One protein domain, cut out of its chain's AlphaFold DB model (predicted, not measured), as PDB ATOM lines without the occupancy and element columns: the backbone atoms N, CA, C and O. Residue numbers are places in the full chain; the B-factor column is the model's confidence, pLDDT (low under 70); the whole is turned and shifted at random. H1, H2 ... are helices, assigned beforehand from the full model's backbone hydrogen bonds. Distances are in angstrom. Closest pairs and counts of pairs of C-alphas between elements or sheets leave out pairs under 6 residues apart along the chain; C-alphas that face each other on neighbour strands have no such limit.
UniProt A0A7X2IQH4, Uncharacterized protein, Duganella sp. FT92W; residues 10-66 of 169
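This is residues 10 to 66 of the 169 residues of an uncharacterized protein of Duganella sp. FT92W (UniProt A0A7X2IQH4). One long straight helix, H2, makes the length of this model; after it a long loop folds back along H2 to the short helix H3, near the end where H2 begins, while at that same end residues 10 to 21, with the small helix H1 at their tip, stick out as an arm. The helices make no packed core. The printed part has 57 residues, with three named helices in the order H1, H2, H3 and no named strand, and the class is all helix. It is only just loose, close to extended, with a radius of gyration of the C-alphas of 15.0 A, and flat, spanning 41 by 34 by 15 A.

Find C-alpha 10 at (122.732, 112.937, 82.295), where H1, residues 10 to 14, begins; it is 6.6 A from first to last C-alpha. Next look at C-alpha 22 at (110.051, 108.084, 98.658); from there H2, residues 22 to 42, runs 30.3 A to C-alpha 42 at (123.536, 132.565, 110.235). H3, residues 59 to 64, is 9.0 A long and ends with C-alpha 64 at (100.200, 100.149, 103.397).

Start at residues 10 to 21, of which 10 to 14 belong to H1: this stretch stands free. H1 and H2 are apart, with no C-alpha of the one within 8 A of the other. By the same test H2 and H3 are apart, and so are H1 and H3. In the backbones of H1, H2 and H3 you find every O i to N i+4 pair within hydrogen-bond range.

The two C-alphas farthest apart, those of Gly 44 and Ala 64, are 42.4 A from each other. The link from H1 to H2 is short, and the link from H2 to H3, residues 43 to 58, is long. The printed part has no cut. Read the B-factor column at residues 54 to 66 and you find pLDDT under 70; the mean of the printed part is 80.1, and that of H3 is 56.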
ATOM      1  N   ASP A  10     123.191 113.853  83.343       82.50
ATOM      2  CA  ASP A  10     122.732 112.937  82.295       82.50
ATOM      3  C   ASP A  10     123.431 111.572  82.370       82.50
ATOM      4  O   ASP A  10     122.777 110.536  82.234       82.50
ATOM      5  N   ASP A  11     124.728 111.549  82.686       83.75
ATOM      6  CA  ASP A  11     125.489 110.308  82.876       83.75
ATOM      7  C   ASP A  11     125.045 109.578  84.151       83.75
ATOM      8  O   ASP A  11     124.954 108.350  84.182       83.75
ATOM      9  N   MET A  12     124.700 110.324  85.206       77.44
ATOM     10  CA  MET A  12     124.167 109.756  86.447       77.44
ATOM     11  C   MET A  12     122.797 109.098  86.244       77.44
ATOM     12  O   MET A  12     122.505 108.096  86.899       77.44
ATOM     13  N   LEU A  13     121.965 109.622  85.339       79.12
ATOM     14  CA  LEU A  13     120.673 109.020  84.989       79.12
ATOM     15  C   LEU A  13     120.841 107.704  84.215       79.12
ATOM     16  O   LEU A  13     120.022 106.796  84.368       79.12
ATOM     17  N   GLN A  14     121.919 107.567  83.439       84.12
ATOM     18  CA  GLN A  14     122.231 106.350  82.683       84.12
ATOM     19  C   GLN A  14     122.770 105.205  83.553       84.12
ATOM     20  O   GLN A  14     122.745 104.054  83.123       84.12
ATOM     21  N   LEU A  15     123.201 105.481  84.791       81.94
ATOM     22  CA  LEU A  15     123.712 104.458  85.713       81.94
ATOM     23  C   LEU A  15     122.658 103.426  86.147       81.94
ATOM     24  O   LEU A  15     123.022 102.433  86.776       81.94
ATOM     25  N   GLY A  16     121.369 103.650  85.857       79.44
ATOM     26  CA  GLY A  16     120.305 102.679  86.130       79.44
ATOM     27  C   GLY A  16     120.186 102.295  87.608       79.44
ATOM     28  O   GLY A  16     119.840 101.163  87.928       79.44
ATOM     29  N   LEU A  17     120.527 103.215  88.517       81.56
ATOM     30  CA  LEU A  17     120.495 102.954  89.953       81.56
ATOM     31  C   LEU A  17     119.057 102.757  90.435       81.56
ATOM     32  O   LEU A  17     118.160 103.524  90.084       81.56
ATOM     33  N   GLU A  18     118.868 101.769  91.307       81.38
ATOM     34  CA  GLU A  18     117.573 101.508  91.924       81.38
ATOM     35  C   GLU A  18     117.064 102.750  92.679       81.38
ATOM     36  O   GLU A  18     117.762 103.273  93.563       81.38
ATOM     37  N   PRO A  19     115.849 103.241  92.369       81.19
ATOM     38  CA  PRO A  19     115.303 104.418  93.021       81.19
ATOM     39  C   PRO A  19     115.186 104.232  94.535       81.19
ATOM     40  O   PRO A  19     114.613 103.262  95.039       81.19
ATOM     41  N   ILE A  20     115.666 105.215  95.299       83.94
ATOM     42  CA  ILE A  20     115.468 105.218  96.750       83.94
ATOM     43  C   ILE A  20     113.980 105.341  97.095       83.94
ATOM     44  O   ILE A  20     113.207 106.020  96.419       83.94
ATOM     45  N   SER A  21     113.570 104.740  98.217       83.31
ATOM     46  CA  SER A  21     112.181 104.879  98.665       83.31
ATOM     47  C   SER A  21     111.806 106.352  98.875       83.31
ATOM     48  O   SER A  21     112.582 107.132  99.434       83.31
ATOM     49  N   LEU A  22     110.571 106.717  98.517       82.00
ATOM     50  CA  LEU A  22     110.051 108.084  98.658       82.00
ATOM     51  C   LEU A  22     110.218 108.641 100.082       82.00
ATOM     52  O   LEU A  22     110.518 109.818 100.276       82.00
ATOM     53  N   GLN A  23     110.046 107.787 101.095       79.25
ATOM     54  CA  GLN A  23     110.237 108.174 102.491       79.25
ATOM     55  C   GLN A  23     111.702 108.503 102.801       79.25
ATOM     56  O   GLN A  23     111.962 109.451 103.542       79.25
ATOM     57  N   ASN A  24     112.648 107.743 102.242       84.00
ATOM     58  CA  ASN A  24     114.071 108.011 102.417       84.00
ATOM     59  C   ASN A  24     114.474 109.311 101.708       84.00
ATOM     60  O   ASN A  24     115.062 110.183 102.342       84.00
ATOM     61  N   ALA A  25     114.052 109.498 100.453       86.00
ATOM     62  CA  ALA A  25     114.302 110.725  99.691       86.00
ATOM     63  C   ALA A  25     113.821 111.974 100.450       86.00
ATOM     64  O   ALA A  25     114.542 112.959 100.589       86.00
ATOM     65  N   LYS A  26     112.627 111.896 101.049       84.19
ATOM     66  CA  LYS A  26     112.078 112.957 101.903       84.19
ATOM     67  C   LYS A  26     112.857 113.200 103.180       84.19
ATOM     68  O   LYS A  26     112.978 114.345 103.599       84.19
ATOM     69  N   ASN A  27     113.333 112.147 103.837       85.75
ATOM     70  CA  ASN A  27     114.148 112.302 105.036       85.75
ATOM     71  C   ASN A  27     115.475 112.997 104.700       85.75
ATOM     72  O   ASN A  27     115.889 113.878 105.451       85.75
ATOM     73  N   ILE A  28     116.089 112.657 103.563       88.81
ATOM     74  CA  ILE A  28     117.299 113.317 103.056       88.81
ATOM     75  C   ILE A  28     117.014 114.793 102.763       88.81
ATOM     76  O   ILE A  28     117.669 115.661 103.335       88.81
ATOM     77  N   ALA A  29     115.983 115.090 101.966       89.50
ATOM     78  CA  ALA A  29     115.606 116.465 101.638       89.50
ATOM     79  C   ALA A  29     115.266 117.295 102.884       89.50
ATOM     80  O   ALA A  29     115.696 118.437 102.994       89.50
ATOM     81  N   ARG A  30     114.565 116.714 103.869       86.81
ATOM     82  CA  ARG A  30     114.270 117.386 105.144       86.81
ATOM     83  C   ARG A  30     115.548 117.776 105.883       86.81
ATOM     84  O   ARG A  30     115.652 118.911 106.333       86.81
ATOM     85  N   ARG A  31     116.510 116.856 106.004       89.19
ATOM     86  CA  ARG A  31     117.798 117.122 106.670       89.19
ATOM     87  C   ARG A  31     118.591 118.203 105.935       89.19
ATOM     88  O   ARG A  31     119.098 119.115 106.579       89.19
ATOM     89  N   ALA A  32     118.627 118.145 104.605       90.81
ATOM     90  CA  ALA A  32     119.267 119.165 103.781       90.81
ATOM     91  C   ALA A  32     118.590 120.539 103.937       90.81
ATOM     92  O   ALA A  32     119.272 121.525 104.190       90.81
ATOM     93  N   ASN A  33     117.256 120.608 103.889       91.38
ATOM     94  CA  ASN A  33     116.513 121.854 104.103       91.38
ATOM     95  C   ASN A  33     116.761 122.433 105.504       91.38
ATOM     96  O   ASN A  33     116.909 123.646 105.640       91.38
ATOM     97  N   MET A  34     116.834 121.590 106.544       88.88
ATOM     98  CA  MET A  34     117.182 122.031 107.902       88.88
ATOM     99  C   MET A  34     118.588 122.632 107.956       88.88
ATOM    100  O   MET A  34     118.760 123.714 108.514       88.88
ATOM    101  N   PHE A  35     119.568 121.968 107.341       92.69
ATOM    102  CA  PHE A  35     120.936 122.472 107.252       92.69
ATOM    103  C   PHE A  35     121.006 123.811 106.504       92.69
ATOM    104  O   PHE A  35     121.557 124.772 107.031       92.69
ATOM    105  N   LEU A  36     120.389 123.906 105.323       91.69
ATOM    106  CA  LEU A  36     120.358 125.140 104.532       91.69
ATOM    107  C   LEU A  36     119.663 126.273 105.294       91.69
ATOM    108  O   LEU A  36     120.158 127.392 105.331       91.69
ATOM    109  N   THR A  37     118.548 125.984 105.967       91.00
ATOM    110  CA  THR A  37     117.853 126.981 106.792       91.00
ATOM    111  C   THR A  37     118.746 127.495 107.918       91.00
ATOM    112  O   THR A  37     118.781 128.698 108.162       91.00
ATOM    113  N   TRP A  38     119.475 126.606 108.599       94.06
ATOM    114  CA  TRP A  38     120.437 126.991 109.631       94.06
ATOM    115  C   TRP A  38     121.585 127.840 109.061       94.06
ATOM    116  O   TRP A  38     121.883 128.895 109.621       94.06
ATOM    117  N   ALA A  39     122.174 127.427 107.936       93.38
ATOM    118  CA  ALA A  39     123.301 128.112 107.305       93.38
ATOM    119  C   ALA A  39     122.922 129.531 106.854       93.38
ATOM    120  O   ALA A  39     123.541 130.503 107.276       93.38
ATOM    121  N   PHE A  40     121.832 129.669 106.095       94.00
ATOM    122  CA  PHE A  40     121.368 130.974 105.619       94.00
ATOM    123  C   PHE A  40     120.893 131.876 106.758       94.00
ATOM    124  O   PHE A  40     121.140 133.078 106.718       94.00
ATOM    125  N   ARG A  41     120.272 131.320 107.810       92.94
ATOM    126  CA  ARG A  41     119.909 132.108 108.999       92.94
ATOM    127  C   ARG A  41     121.143 132.750 109.637       92.94
ATOM    128  O   ARG A  41     121.050 133.887 110.088       92.94
ATOM    129  N   ARG A  42     122.276 132.042 109.683       91.06
ATOM    130  CA  ARG A  42     123.536 132.565 110.235       91.06
ATOM    131  C   ARG A  42     124.095 133.727 109.411       91.06
ATOM    132  O   ARG A  42     124.698 134.628 109.977       91.06
ATOM    133  N   GLU A  43     123.840 133.725 108.108       91.25
ATOM    134  CA  GLU A  43     124.207 134.799 107.176       91.25
ATOM    135  C   GLU A  43     123.134 135.905 107.068       91.25
ATOM    136  O   GLU A  43     123.268 136.826 106.269       91.25
ATOM    137  N   GLY A  44     122.057 135.840 107.863       90.25
ATOM    138  CA  GLY A  44     120.968 136.828 107.852       90.25
ATOM    139  C   GLY A  44     119.956 136.661 106.710       90.25
ATOM    140  O   GLY A  44     119.106 137.526 106.505       90.25
ATOM    141  N   GLY A  45     120.020 135.551 105.974       91.31
ATOM    142  CA  GLY A  45     119.186 135.262 104.811       91.31
ATOM    143  C   GLY A  45     118.233 134.076 104.982       91.31
ATOM    144  O   GLY A  45     118.060 133.496 106.058       91.31
ATOM    145  N   LYS A  46     117.601 133.697 103.868       90.19
ATOM    146  CA  LYS A  46     116.800 132.474 103.713       90.19
ATOM    147  C   LYS A  46     117.307 131.711 102.486       90.19
ATOM    148  O   LYS A  46     117.747 132.358 101.537       90.19
ATOM    149  N   PRO A  47     117.236 130.370 102.479       89.75
ATOM    150  CA  PRO A  47     117.688 129.599 101.332       89.75
ATOM    151  C   PRO A  47     116.850 129.932 100.083       89.75
ATOM    152  O   PRO A  47     115.632 130.099 100.198       89.75
ATOM    153  N   PRO A  48     117.472 130.001  98.892       87.50
ATOM    154  CA  PRO A  48     116.801 130.385  97.647       87.50
ATOM    155  C   PRO A  48     115.866 129.298  97.091       87.50
ATOM    156  O   PRO A  48     115.063 129.571  96.205       87.50
ATOM    157  N   PHE A  49     115.958 128.068  97.601       85.44
ATOM    158  CA  PHE A  49     115.102 126.947  97.221       85.44
ATOM    159  C   PHE A  49     114.883 125.998  98.404       85.44
ATOM    160  O   PHE A  49     115.620 126.019  99.392       85.44
ATOM    161  N   GLN A  50     113.877 125.131  98.277       84.31
ATOM    162  CA  GLN A  50     113.623 124.031  99.203       84.31
ATOM    163  C   GLN A  50     113.483 122.723  98.432       84.31
ATOM    164  O   GLN A  50     112.736 122.625  97.458       84.31
ATOM    165  N   LEU A  51     114.197 121.696  98.880       83.12
ATOM    166  CA  LEU A  51     114.150 120.378  98.266       83.12
ATOM    167  C   LEU A  51     112.840 119.667  98.625       83.12
ATOM    168  O   LEU A  51     112.487 119.560  99.800       83.12
ATOM    169  N   LEU A  52     112.163 119.124  97.608       76.88
ATOM    170  CA  LEU A  52     110.958 118.284  97.713       76.88
ATOM    171  C   LEU A  52     109.763 118.905  98.473       76.88
ATOM    172  O   LEU A  52     108.906 118.156  98.947       76.88
ATOM    173  N   ASP A  53     109.671 120.235  98.565       70.88
ATOM    174  CA  ASP A  53     108.599 120.934  99.303       70.88
ATOM    175  C   ASP A  53     107.193 120.643  98.730       70.88
ATOM    176  O   ASP A  53     106.212 120.445  99.449       70.88
ATOM    177  N   THR A  54     107.100 120.470  97.410       66.56
ATOM    178  CA  THR A  54     105.840 120.199  96.697       66.56
ATOM    179  C   THR A  54     105.377 118.742  96.771       66.56
ATOM    180  O   THR A  54     104.224 118.433  96.454       66.56
ATOM    181  N   ILE A  55     106.233 117.814  97.212       67.19
ATOM    182  CA  ILE A  55     105.916 116.385  97.171       67.19
ATOM    183  C   ILE A  55     105.136 115.992  98.422       67.19
ATOM    184  O   ILE A  55     105.693 115.763  99.497       67.19
ATOM    185  N   ARG A  56     103.824 115.790  98.288       59.72
ATOM    186  CA  ARG A  56     102.974 115.220  99.347       59.72
ATOM    187  C   ARG A  56     102.991 113.690  99.258       59.72
ATOM    188  O   ARG A  56     102.726 113.123  98.209       59.72
ATOM    189  N   VAL A  57     103.302 112.992 100.360       61.09
ATOM    190  CA  VAL A  57     103.087 111.529 100.412       61.09
ATOM    191  C   VAL A  57     101.624 111.335 100.763       61.09
ATOM    192  O   VAL A  57     101.196 111.761 101.835       61.09
ATOM    193  N   GLY A  58     100.860 110.707  99.875       56.72
ATOM    194  CA  GLY A  58      99.473 110.368 100.161       56.72
ATOM    195  C   GLY A  58      99.367 109.461 101.391       56.72
ATOM    196  O   GLY A  58     100.116 108.491 101.521       56.72
ATOM    197  N   LYS A  59      98.403 109.739 102.283       55.97
ATOM    198  CA  LYS A  59      98.127 108.950 103.505       55.97
ATOM    199  C   LYS A  59      97.986 107.439 103.230       55.97
ATOM    200  O   LYS A  59      98.343 106.626 104.078       55.97
ATOM    201  N   LYS A  60      97.529 107.064 102.028       55.38
ATOM    202  CA  LYS A  60      97.335 105.673 101.582       55.38
ATOM    203  C   LYS A  60      98.645 104.869 101.509       55.38
ATOM    204  O   LYS A  60      98.663 103.716 101.927       55.38
ATOM    205  N   LEU A  61      99.754 105.489 101.087       57.38
ATOM    206  CA  LEU A  61     101.072 104.835 101.045       57.38
ATOM    207  C   LEU A  61     101.621 104.562 102.456       57.38
ATOM    208  O   LEU A  61     102.289 103.560 102.684       57.38
ATOM    209  N   GLN A  62     101.300 105.430 103.422       55.75
ATOM    210  CA  GLN A  62     101.691 105.237 104.822       55.75
ATOM    211  C   GLN A  62     100.885 104.123 105.502       55.75
ATOM    212  O   GLN A  62     101.435 103.375 106.304       55.75
ATOM    213  N   ALA A  63      99.598 103.980 105.165       54.31
ATOM    214  CA  ALA A  63      98.757 102.904 105.686       54.31
ATOM    215  C   ALA A  63      99.231 101.518 105.212       54.31
ATOM    216  O   ALA A  63      99.302 100.603 106.025       54.31
ATOM    217  N   ALA A  64      99.648 101.392 103.946       57.03
ATOM    218  CA  ALA A  64     100.200 100.149 103.397       57.03
ATOM    219  C   ALA A  64     101.524  99.715 104.062       57.03
ATOM    220  O   ALA A  64     101.880  98.542 104.020       57.03
ATOM    221  N   LYS A  65     102.249 100.649 104.696       60.84
ATOM    222  CA  LYS A  65     103.522 100.385 105.386       60.84
ATOM    223  C   LYS A  65     103.365 100.145 106.892       60.84
ATOM    224  O   LYS A  65     104.361  99.902 107.577       60.84
ATOM    225  N   LYS A  66     102.147 100.225 107.442       68.12
ATOM    226  CA  LYS A  66     101.930  99.872 108.849       68.12
ATOM    227  C   LYS A  66     102.179  98.376 109.012       68.12
ATOM    228  O   LYS A  66     101.505  97.556 108.400       68.12
TER     229      LYS A  66